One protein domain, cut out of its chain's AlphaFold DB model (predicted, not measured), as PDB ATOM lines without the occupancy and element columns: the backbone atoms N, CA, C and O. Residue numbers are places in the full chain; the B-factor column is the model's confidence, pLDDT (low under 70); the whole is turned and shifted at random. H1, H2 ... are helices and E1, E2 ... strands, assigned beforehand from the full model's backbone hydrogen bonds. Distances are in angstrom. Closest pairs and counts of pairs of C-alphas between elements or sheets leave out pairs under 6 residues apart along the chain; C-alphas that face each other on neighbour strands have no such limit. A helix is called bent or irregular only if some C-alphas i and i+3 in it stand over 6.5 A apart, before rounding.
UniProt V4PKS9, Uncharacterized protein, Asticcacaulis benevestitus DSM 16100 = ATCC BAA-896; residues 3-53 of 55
ATOM      1  N   PHE A   3     167.964 184.381 134.664       95.25
ATOM      2  CA  PHE A   3     167.543 182.981 134.686       95.25
ATOM      3  C   PHE A   3     167.303 182.520 133.251       95.25
ATOM      4  O   PHE A   3     166.588 183.190 132.504       95.25
ATOM      5  N   GLU A   4     167.891 181.392 132.874       97.62
ATOM      6  CA  GLU A   4     167.770 180.819 131.535       97.62
ATOM      7  C   GLU A   4     167.430 179.333 131.627       97.62
ATOM      8  O   GLU A   4     168.112 178.586 132.324       97.62
ATOM      9  N   GLU A   5     166.408 178.891 130.897       96.12
ATOM     10  CA  GLU A   5     166.110 177.463 130.760       96.12
ATOM     11  C   GLU A   5     167.172 176.796 129.880       96.12
ATOM     12  O   GLU A   5     167.546 177.317 128.824       96.12
ATOM     13  N   ARG A   6     167.689 175.657 130.347       95.50
ATOM     14  CA  ARG A   6     168.665 174.827 129.641       95.50
ATOM     15  C   ARG A   6     168.406 173.349 129.908       95.50
ATOM     16  O   ARG A   6     168.900 172.786 130.884       95.50
ATOM     17  N   GLY A   7     167.683 172.701 128.999       90.25
ATOM     18  CA  GLY A   7     167.548 171.243 128.970       90.25
ATOM     19  C   GLY A   7     166.920 170.654 130.235       90.25
ATOM     20  O   GLY A   7     167.406 169.644 130.735       90.25
ATOM     21  N   GLY A   8     165.876 171.291 130.766       90.00
ATOM     22  CA  GLY A   8     165.206 170.870 131.999       90.00
ATOM     23  C   GLY A   8     165.872 171.370 133.284       90.00
ATOM     24  O   GLY A   8     165.452 170.990 134.369       90.00
ATOM     25  N   THR A   9     166.884 172.233 133.175       89.50
ATOM     26  CA  THR A   9     167.516 172.922 134.311       89.50
ATOM     27  C   THR A   9     167.456 174.434 134.114       89.50
ATOM     28  O   THR A   9     167.245 174.909 132.998       89.50
ATOM     29  N   THR A  10     167.630 175.210 135.185       93.88
ATOM     30  CA  THR A  10     167.712 176.676 135.097       93.88
ATOM     31  C   THR A  10     169.136 177.131 135.380       93.88
ATOM     32  O   THR A  10     169.647 176.939 136.480       93.88
ATOM     33  N   LEU A  11     169.774 177.774 134.404       94.00
ATOM     34  CA  LEU A  11     171.035 178.469 134.618       94.00
ATOM     35  C   LEU A  11     170.757 179.827 135.265       94.00
ATOM     36  O   LEU A  11     170.087 180.679 134.678       94.00
ATOM     37  N   VAL A  12     171.331 180.043 136.446       92.75
ATOM     38  CA  VAL A  12     171.293 181.326 137.150       92.75
ATOM     39  C   VAL A  12     172.627 182.037 136.955       92.75
ATOM     40  O   VAL A  12     173.674 181.508 137.315       92.75
ATOM     41  N   THR A  13     172.605 183.247 136.394       92.62
ATOM     42  CA  THR A  13     173.802 184.097 136.287       92.62
ATOM     43  C   THR A  13     173.669 185.300 137.209       92.62
ATOM     44  O   THR A  13     172.758 186.122 137.060       92.62
ATOM     45  N   TRP A  14     174.591 185.429 138.158       90.31
ATOM     46  CA  TRP A  14     174.665 186.563 139.070       90.31
ATOM     47  C   TRP A  14     175.729 187.562 138.596       90.31
ATOM     48  O   TRP A  14     176.854 187.180 138.294       90.31
ATOM     49  N   HIS A  15     175.369 188.846 138.519       90.12
ATOM     50  CA  HIS A  15     176.283 189.926 138.139       90.12
ATOM     51  C   HIS A  15     176.290 190.970 139.253       90.12
ATOM     52  O   HIS A  15     175.354 191.769 139.341       90.12
ATOM     53  N   ASP A  16     177.337 190.955 140.074       87.69
ATOM     54  CA  ASP A  16     177.573 191.985 141.082       87.69
ATOM     55  C   ASP A  16     178.354 193.149 140.483       87.69
ATOM     56  O   ASP A  16     179.466 192.994 139.972       87.69
ATOM     57  N   LEU A  17     177.749 194.335 140.532       91.12
ATOM     58  CA  LEU A  17     178.382 195.570 140.091       91.12
ATOM     59  C   LEU A  17     179.012 196.271 141.285       91.12
ATOM     60  O   LEU A  17     178.321 196.704 142.206       91.12
ATOM     61  N   TYR A  18     180.327 196.445 141.219       91.62
ATOM     62  CA  TYR A  18     181.077 197.199 142.212       91.62
ATOM     63  C   TYR A  18     181.392 198.605 141.687       91.62
ATOM     64  O   TYR A  18     181.788 198.754 140.529       91.62
ATOM     65  N   PRO A  19     181.267 199.648 142.529       92.75
ATOM     66  CA  PRO A  19     181.508 201.033 142.122       92.75
ATOM     67  C   PRO A  19     182.989 201.325 141.834       92.75
ATOM     68  O   PRO A  19     183.314 202.340 141.223       92.75
ATOM     69  N   SER A  20     183.903 200.458 142.283       94.56
ATOM     70  CA  SER A  20     185.331 200.541 141.991       94.56
ATOM     71  C   SER A  20     185.997 199.171 142.089       94.56
ATOM     72  O   SER A  20     185.464 198.250 142.712       94.56
ATOM     73  N   LYS A  21     187.207 199.057 141.533       92.06
ATOM     74  CA  LYS A  21     188.032 197.853 141.674       92.06
ATOM     75  C   LYS A  21     188.370 197.542 143.138       92.06
ATOM     76  O   LYS A  21     188.329 196.384 143.520       92.06
ATOM     77  N   ALA A  22     188.632 198.561 143.958       94.56
ATOM     78  CA  ALA A  22     188.932 198.357 145.375       94.56
ATOM     79  C   ALA A  22     187.761 197.698 146.125       94.56
ATOM     80  O   ALA A  22     187.983 196.803 146.933       94.56
ATOM     81  N   ALA A  23     186.520 198.087 145.806       91.56
ATOM     82  CA  ALA A  23     185.324 197.472 146.386       91.56
ATOM     83  C   ALA A  23     185.131 196.013 145.931       91.56
ATOM     84  O   ALA A  23     184.690 195.183 146.719       91.56
ATOM     85  N   LEU A  24     185.492 195.690 144.683       91.81
ATOM     86  CA  LEU A  24     185.524 194.305 144.205       91.81
ATOM     87  C   LEU A  24     186.591 193.489 144.948       91.81
ATOM     88  O   LEU A  24     186.299 192.398 145.424       91.81
ATOM     89  N   ASP A  25     187.810 194.017 145.069       92.56
ATOM     90  CA  ASP A  25     188.920 193.326 145.731       92.56
ATOM     91  C   ASP A  25     188.588 193.042 147.214       92.56
ATOM     92  O   ASP A  25     188.818 191.935 147.698       92.56
ATOM     93  N   GLU A  26     187.968 193.994 147.920       92.00
ATOM     94  CA  GLU A  26     187.482 193.801 149.295       92.00
ATOM     95  C   GLU A  26     186.384 192.729 149.382       92.00
ATOM     96  O   GLU A  26     186.426 191.855 150.253       92.00
ATOM     97  N   ALA A  27     185.421 192.744 148.458       88.31
ATOM     98  CA  ALA A  27     184.357 191.747 148.411       88.31
ATOM     99  C   ALA A  27     184.899 190.332 148.139       88.31
ATOM    100  O   ALA A  27     184.445 189.361 148.741       88.31
ATOM    101  N   LEU A  28     185.922 190.201 147.291       86.88
ATOM    102  CA  LEU A  28     186.593 188.923 147.045       86.88
ATOM    103  C   LEU A  28     187.331 188.416 148.290       86.88
ATOM    104  O   LEU A  28     187.247 187.232 148.605       86.88
ATOM    105  N   VAL A  29     188.016 189.300 149.024       89.56
ATOM    106  CA  VAL A  29     188.734 188.942 150.261       89.56
ATOM    107  C   VAL A  29     187.776 188.533 151.377       89.56
ATOM    108  O   VAL A  29     188.061 187.598 152.123       89.56
ATOM    109  N   THR A  30     186.635 189.210 151.490       86.00
ATOM    110  CA  THR A  30     185.611 188.910 152.502       86.00
ATOM    111  C   THR A  30     184.744 187.699 152.147       86.00
ATOM    112  O   THR A  30     183.943 187.268 152.973       86.00
ATOM    113  N   GLY A  31     184.936 187.110 150.961       82.19
ATOM    114  CA  GLY A  31     184.228 185.905 150.540       82.19
ATOM    115  C   GLY A  31     182.808 186.175 150.048       82.19
ATOM    116  O   GLY A  31     181.919 185.368 150.289       82.19
ATOM    117  N   ALA A  32     182.573 187.275 149.327       78.56
ATOM    118  CA  ALA A  32     181.244 187.647 148.826       78.56
ATOM    119  C   ALA A  32     180.523 186.534 148.036       78.56
ATOM    120  O   ALA A  32     179.297 186.515 147.994       78.56
ATOM    121  N   THR A  33     181.263 185.586 147.453       80.94
ATOM    122  CA  THR A  33     180.714 184.443 146.705       80.94
ATOM    123  C   THR A  33     180.898 183.091 147.401       80.94
ATOM    124  O   THR A  33     180.454 182.073 146.873       80.94
ATOM    125  N   SER A  34     181.527 183.030 148.582       83.12
ATOM    126  CA  SER A  34     181.878 181.751 149.218       83.12
ATOM    127  C   SER A  34     180.663 180.959 149.705       83.12
ATOM    128  O   SER A  34     180.741 179.740 149.807       83.12
ATOM    129  N   GLY A  35     179.544 181.634 149.990       86.12
ATOM    130  CA  GLY A  35     178.298 181.005 150.442       86.12
ATOM    131  C   GLY A  35     177.388 180.496 149.321       86.12
ATOM    132  O   GLY A  35     176.395 179.836 149.608       86.12
ATOM    133  N   PHE A  36     177.694 180.784 148.050       88.31
ATOM    134  CA  PHE A  36     176.782 180.449 146.952       88.31
ATOM    135  C   PHE A  36     176.589 178.943 146.776       88.31
ATOM    136  O   PHE A  36     175.473 178.527 146.500       88.31
ATOM    137  N   GLY A  37     177.628 178.126 146.985       88.12
ATOM    138  CA  GLY A  37     177.493 176.665 146.914       88.12
ATOM    139  C   GLY A  37     176.442 176.138 147.895       88.12
ATOM    140  O   GLY A  37     175.463 175.533 147.480       88.12
ATOM    141  N   GLU A  38     176.590 176.479 149.176       92.44
ATOM    142  CA  GLU A  38     175.656 176.063 150.229       92.44
ATOM    143  C   GLU A  38     174.237 176.612 150.004       92.44
ATOM    144  O   GLU A  38     173.252 175.918 150.236       92.44
ATOM    145  N   GLN A  39     174.114 177.851 149.515       91.88
ATOM    146  CA  GLN A  39     172.813 178.434 149.183       91.88
ATOM    147  C   GLN A  39     172.110 177.691 148.042       91.88
ATOM    148  O   GLN A  39     170.891 177.535 148.094       91.88
ATOM    149  N   PHE A  40     172.846 177.239 147.022       91.75
ATOM    150  CA  PHE A  40     172.268 176.445 145.939       91.75
ATOM    151  C   PHE A  40     171.891 175.032 146.399       91.75
ATOM    152  O   PHE A  40     170.840 174.550 145.988       91.75
ATOM    153  N   ASP A  41     172.663 174.420 147.301       92.94
ATOM    154  CA  ASP A  41     172.301 173.131 147.910       92.94
ATOM    155  C   ASP A  41     170.994 173.248 148.719       92.94
ATOM    156  O   ASP A  41     170.067 172.463 148.534       92.94
ATOM    157  N   GLN A  42     170.857 174.285 149.553       94.75
ATOM    158  CA  GLN A  42     169.610 174.547 150.289       94.75
ATOM    159  C   GLN A  42     168.430 174.852 149.357       94.75
ATOM    160  O   GLN A  42     167.285 174.506 149.654       94.75
ATOM    161  N   LEU A  43     168.686 175.528 148.235       93.56
ATOM    162  CA  LEU A  43     167.660 175.800 147.237       93.56
ATOM    163  C   LEU A  43     167.160 174.502 146.589       93.56
ATOM    164  O   LEU A  43     165.954 174.370 146.397       93.56
ATOM    165  N   GLU A  44     168.043 173.545 146.300       91.06
ATOM    166  CA  GLU A  44     167.663 172.220 145.786       91.06
ATOM    167  C   GLU A  44     166.742 171.477 146.770       91.06
ATOM    168  O   GLU A  44     165.699 170.948 146.374       91.06
ATOM    169  N   ASP A  45     167.050 171.515 148.069       93.12
ATOM    170  CA  ASP A  45     166.202 170.919 149.111       93.12
ATOM    171  C   ASP A  45     164.800 171.559 149.149       93.12
ATOM    172  O   ASP A  45     163.784 170.870 149.270       93.12
ATOM    173  N   ILE A  46     164.716 172.885 148.997       93.94
ATOM    174  CA  ILE A  46     163.429 173.594 148.943       93.94
ATOM    175  C   ILE A  46     162.656 173.212 147.679       93.94
ATOM    176  O   ILE A  46     161.463 172.923 147.753       93.94
ATOM    177  N   LEU A  47     163.311 173.216 146.518       91.12
ATOM    178  CA  LEU A  47     162.665 172.915 145.241       91.12
ATOM    179  C   LEU A  47     162.156 171.471 145.195       91.12
ATOM    180  O   LEU A  47     161.023 171.243 144.770       91.12
ATOM    181  N   SER A  48     162.937 170.516 145.698       89.50
ATOM    182  CA  SER A  48     162.519 169.116 145.806       89.50
ATOM    183  C   SER A  48     161.351 168.929 146.784       89.50
ATOM    184  O   SER A  48     160.421 168.172 146.493       89.50
ATOM    185  N   GLY A  49     161.332 169.666 147.902       89.88
ATOM    186  CA  GLY A  49     160.203 169.703 148.838       89.88
ATOM    187  C   GLY A  49     158.919 170.283 148.230       89.88
ATOM    188  O   GLY A  49     157.823 169.780 148.483       89.88
ATOM    189  N   LEU A  50     159.044 171.313 147.386       89.31
ATOM    190  CA  LEU A  50     157.918 171.907 146.659       89.31
ATOM    191  C   LEU A  50     157.375 170.973 145.566       89.31
ATOM    192  O   LEU A  50     156.159 170.906 145.384       89.31
ATOM    193  N   ASP A  51     158.246 170.232 144.874       77.12
ATOM    194  CA  ASP A  51     157.853 169.229 143.872       77.12
ATOM    195  C   ASP A  51     157.129 168.031 144.508       77.12
ATOM    196  O   ASP A  51     156.139 167.527 143.977       77.12
ATOM    197  N   THR A  52     157.544 167.620 145.711       66.31
ATOM    198  CA  THR A  52     156.901 166.514 146.442       66.31
ATOM    199  C   THR A  52     155.553 166.866 147.087       66.31
ATOM    200  O   THR A  52     154.906 165.983 147.654       66.31
ATOM    201  N   GLY A  53     155.070 168.108 146.970       58.78
ATOM    202  CA  GLY A  53     153.710 168.493 147.364       58.78
ATOM    203  C   GLY A  53     153.391 168.341 148.856       58.78
ATOM    204  O   GLY A  53     152.214 168.296 149.219       58.78
TER     205      GLY A  53
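What this domain is: This is residues 3 to 53 of the 55 residues of an uncharacterized protein of Asticcacaulis benevestitus DSM 16100 = ATCC BAA-896 (UniProt V4PKS9). The printed part makes a long, narrow, open U: a small two-strand hairpin, E1 and E2, and the stretched link after it form one limb, the helix H1 sits at the turn, and the longer helix H2 runs back as the other limb. The space between the limbs is open, with H2 apart from both strands and from H1, and residues 34 to 53 stand free. Along the 51 printed residues the order is E1, E2, H1, H2: two named strands in one antiparallel sheet, order E1 - E2, and two named helices, class mixed, helices and strands. The whole is only just extended, close to loose, with a radius of gyration of the C-alphas of 15.0 A and spans of 46 by 20 by 13 A.

Where its parts are: Find C-alpha 3 at (167.543, 182.981, 134.686), where strand E1 begins; it covers residues 3 to 6 and measures 9.7 A from first to last C-alpha. After residues 7 and 8, strand E2 covers residues 9 to 13 and measures 13.0 A. Go on along residues 14 to 20 to C-alpha 21 at (188.032, 197.853, 141.674), where helix H1 begins; it holds residues 21 to 29 and is 12.4 A long. Helix H2, the longest helix, holds residues 36 to 51 and is 22.2 A long; look for its end at C-alpha 51, (157.853, 169.229, 143.872).

How they stand to each other: Look first at the hairpin of E1 and E2, neighbour strands that are antiparallel with 143 degrees between their N-to-C directions. The C-alphas of Glu 5 and Thr 10 face each other at 4.7 A. On the backbone, N 4 and O 11 are within hydrogen-bond range at 2.9 A, and so are N 11 and O 4 at 2.8 A. E1 is apart from H1. H2 is apart from E1, and it is apart from E2 too. H1 and H2 follow each other in the chain, yet they are apart. In both H1 and H2 every O i to N i+4 pair is within hydrogen-bond range, and neither helix is bent.

The domain as a whole: The two C-alphas farthest apart are those of Ala 22, in H1, and Gly 53, at 46.2 A, while those of Phe 3 and Gly 53, the first and last printed, are 23.7 A apart. Read from residue 3 to 53 and you will find no cut. The link from E1 to E2 is tight, with 2 residues; the links from E2 to H1, with 7, and from H1 to H2, with 6, are short. The mean pLDDT of the printed part is 89.3, and residues 52 to 53 are under 70.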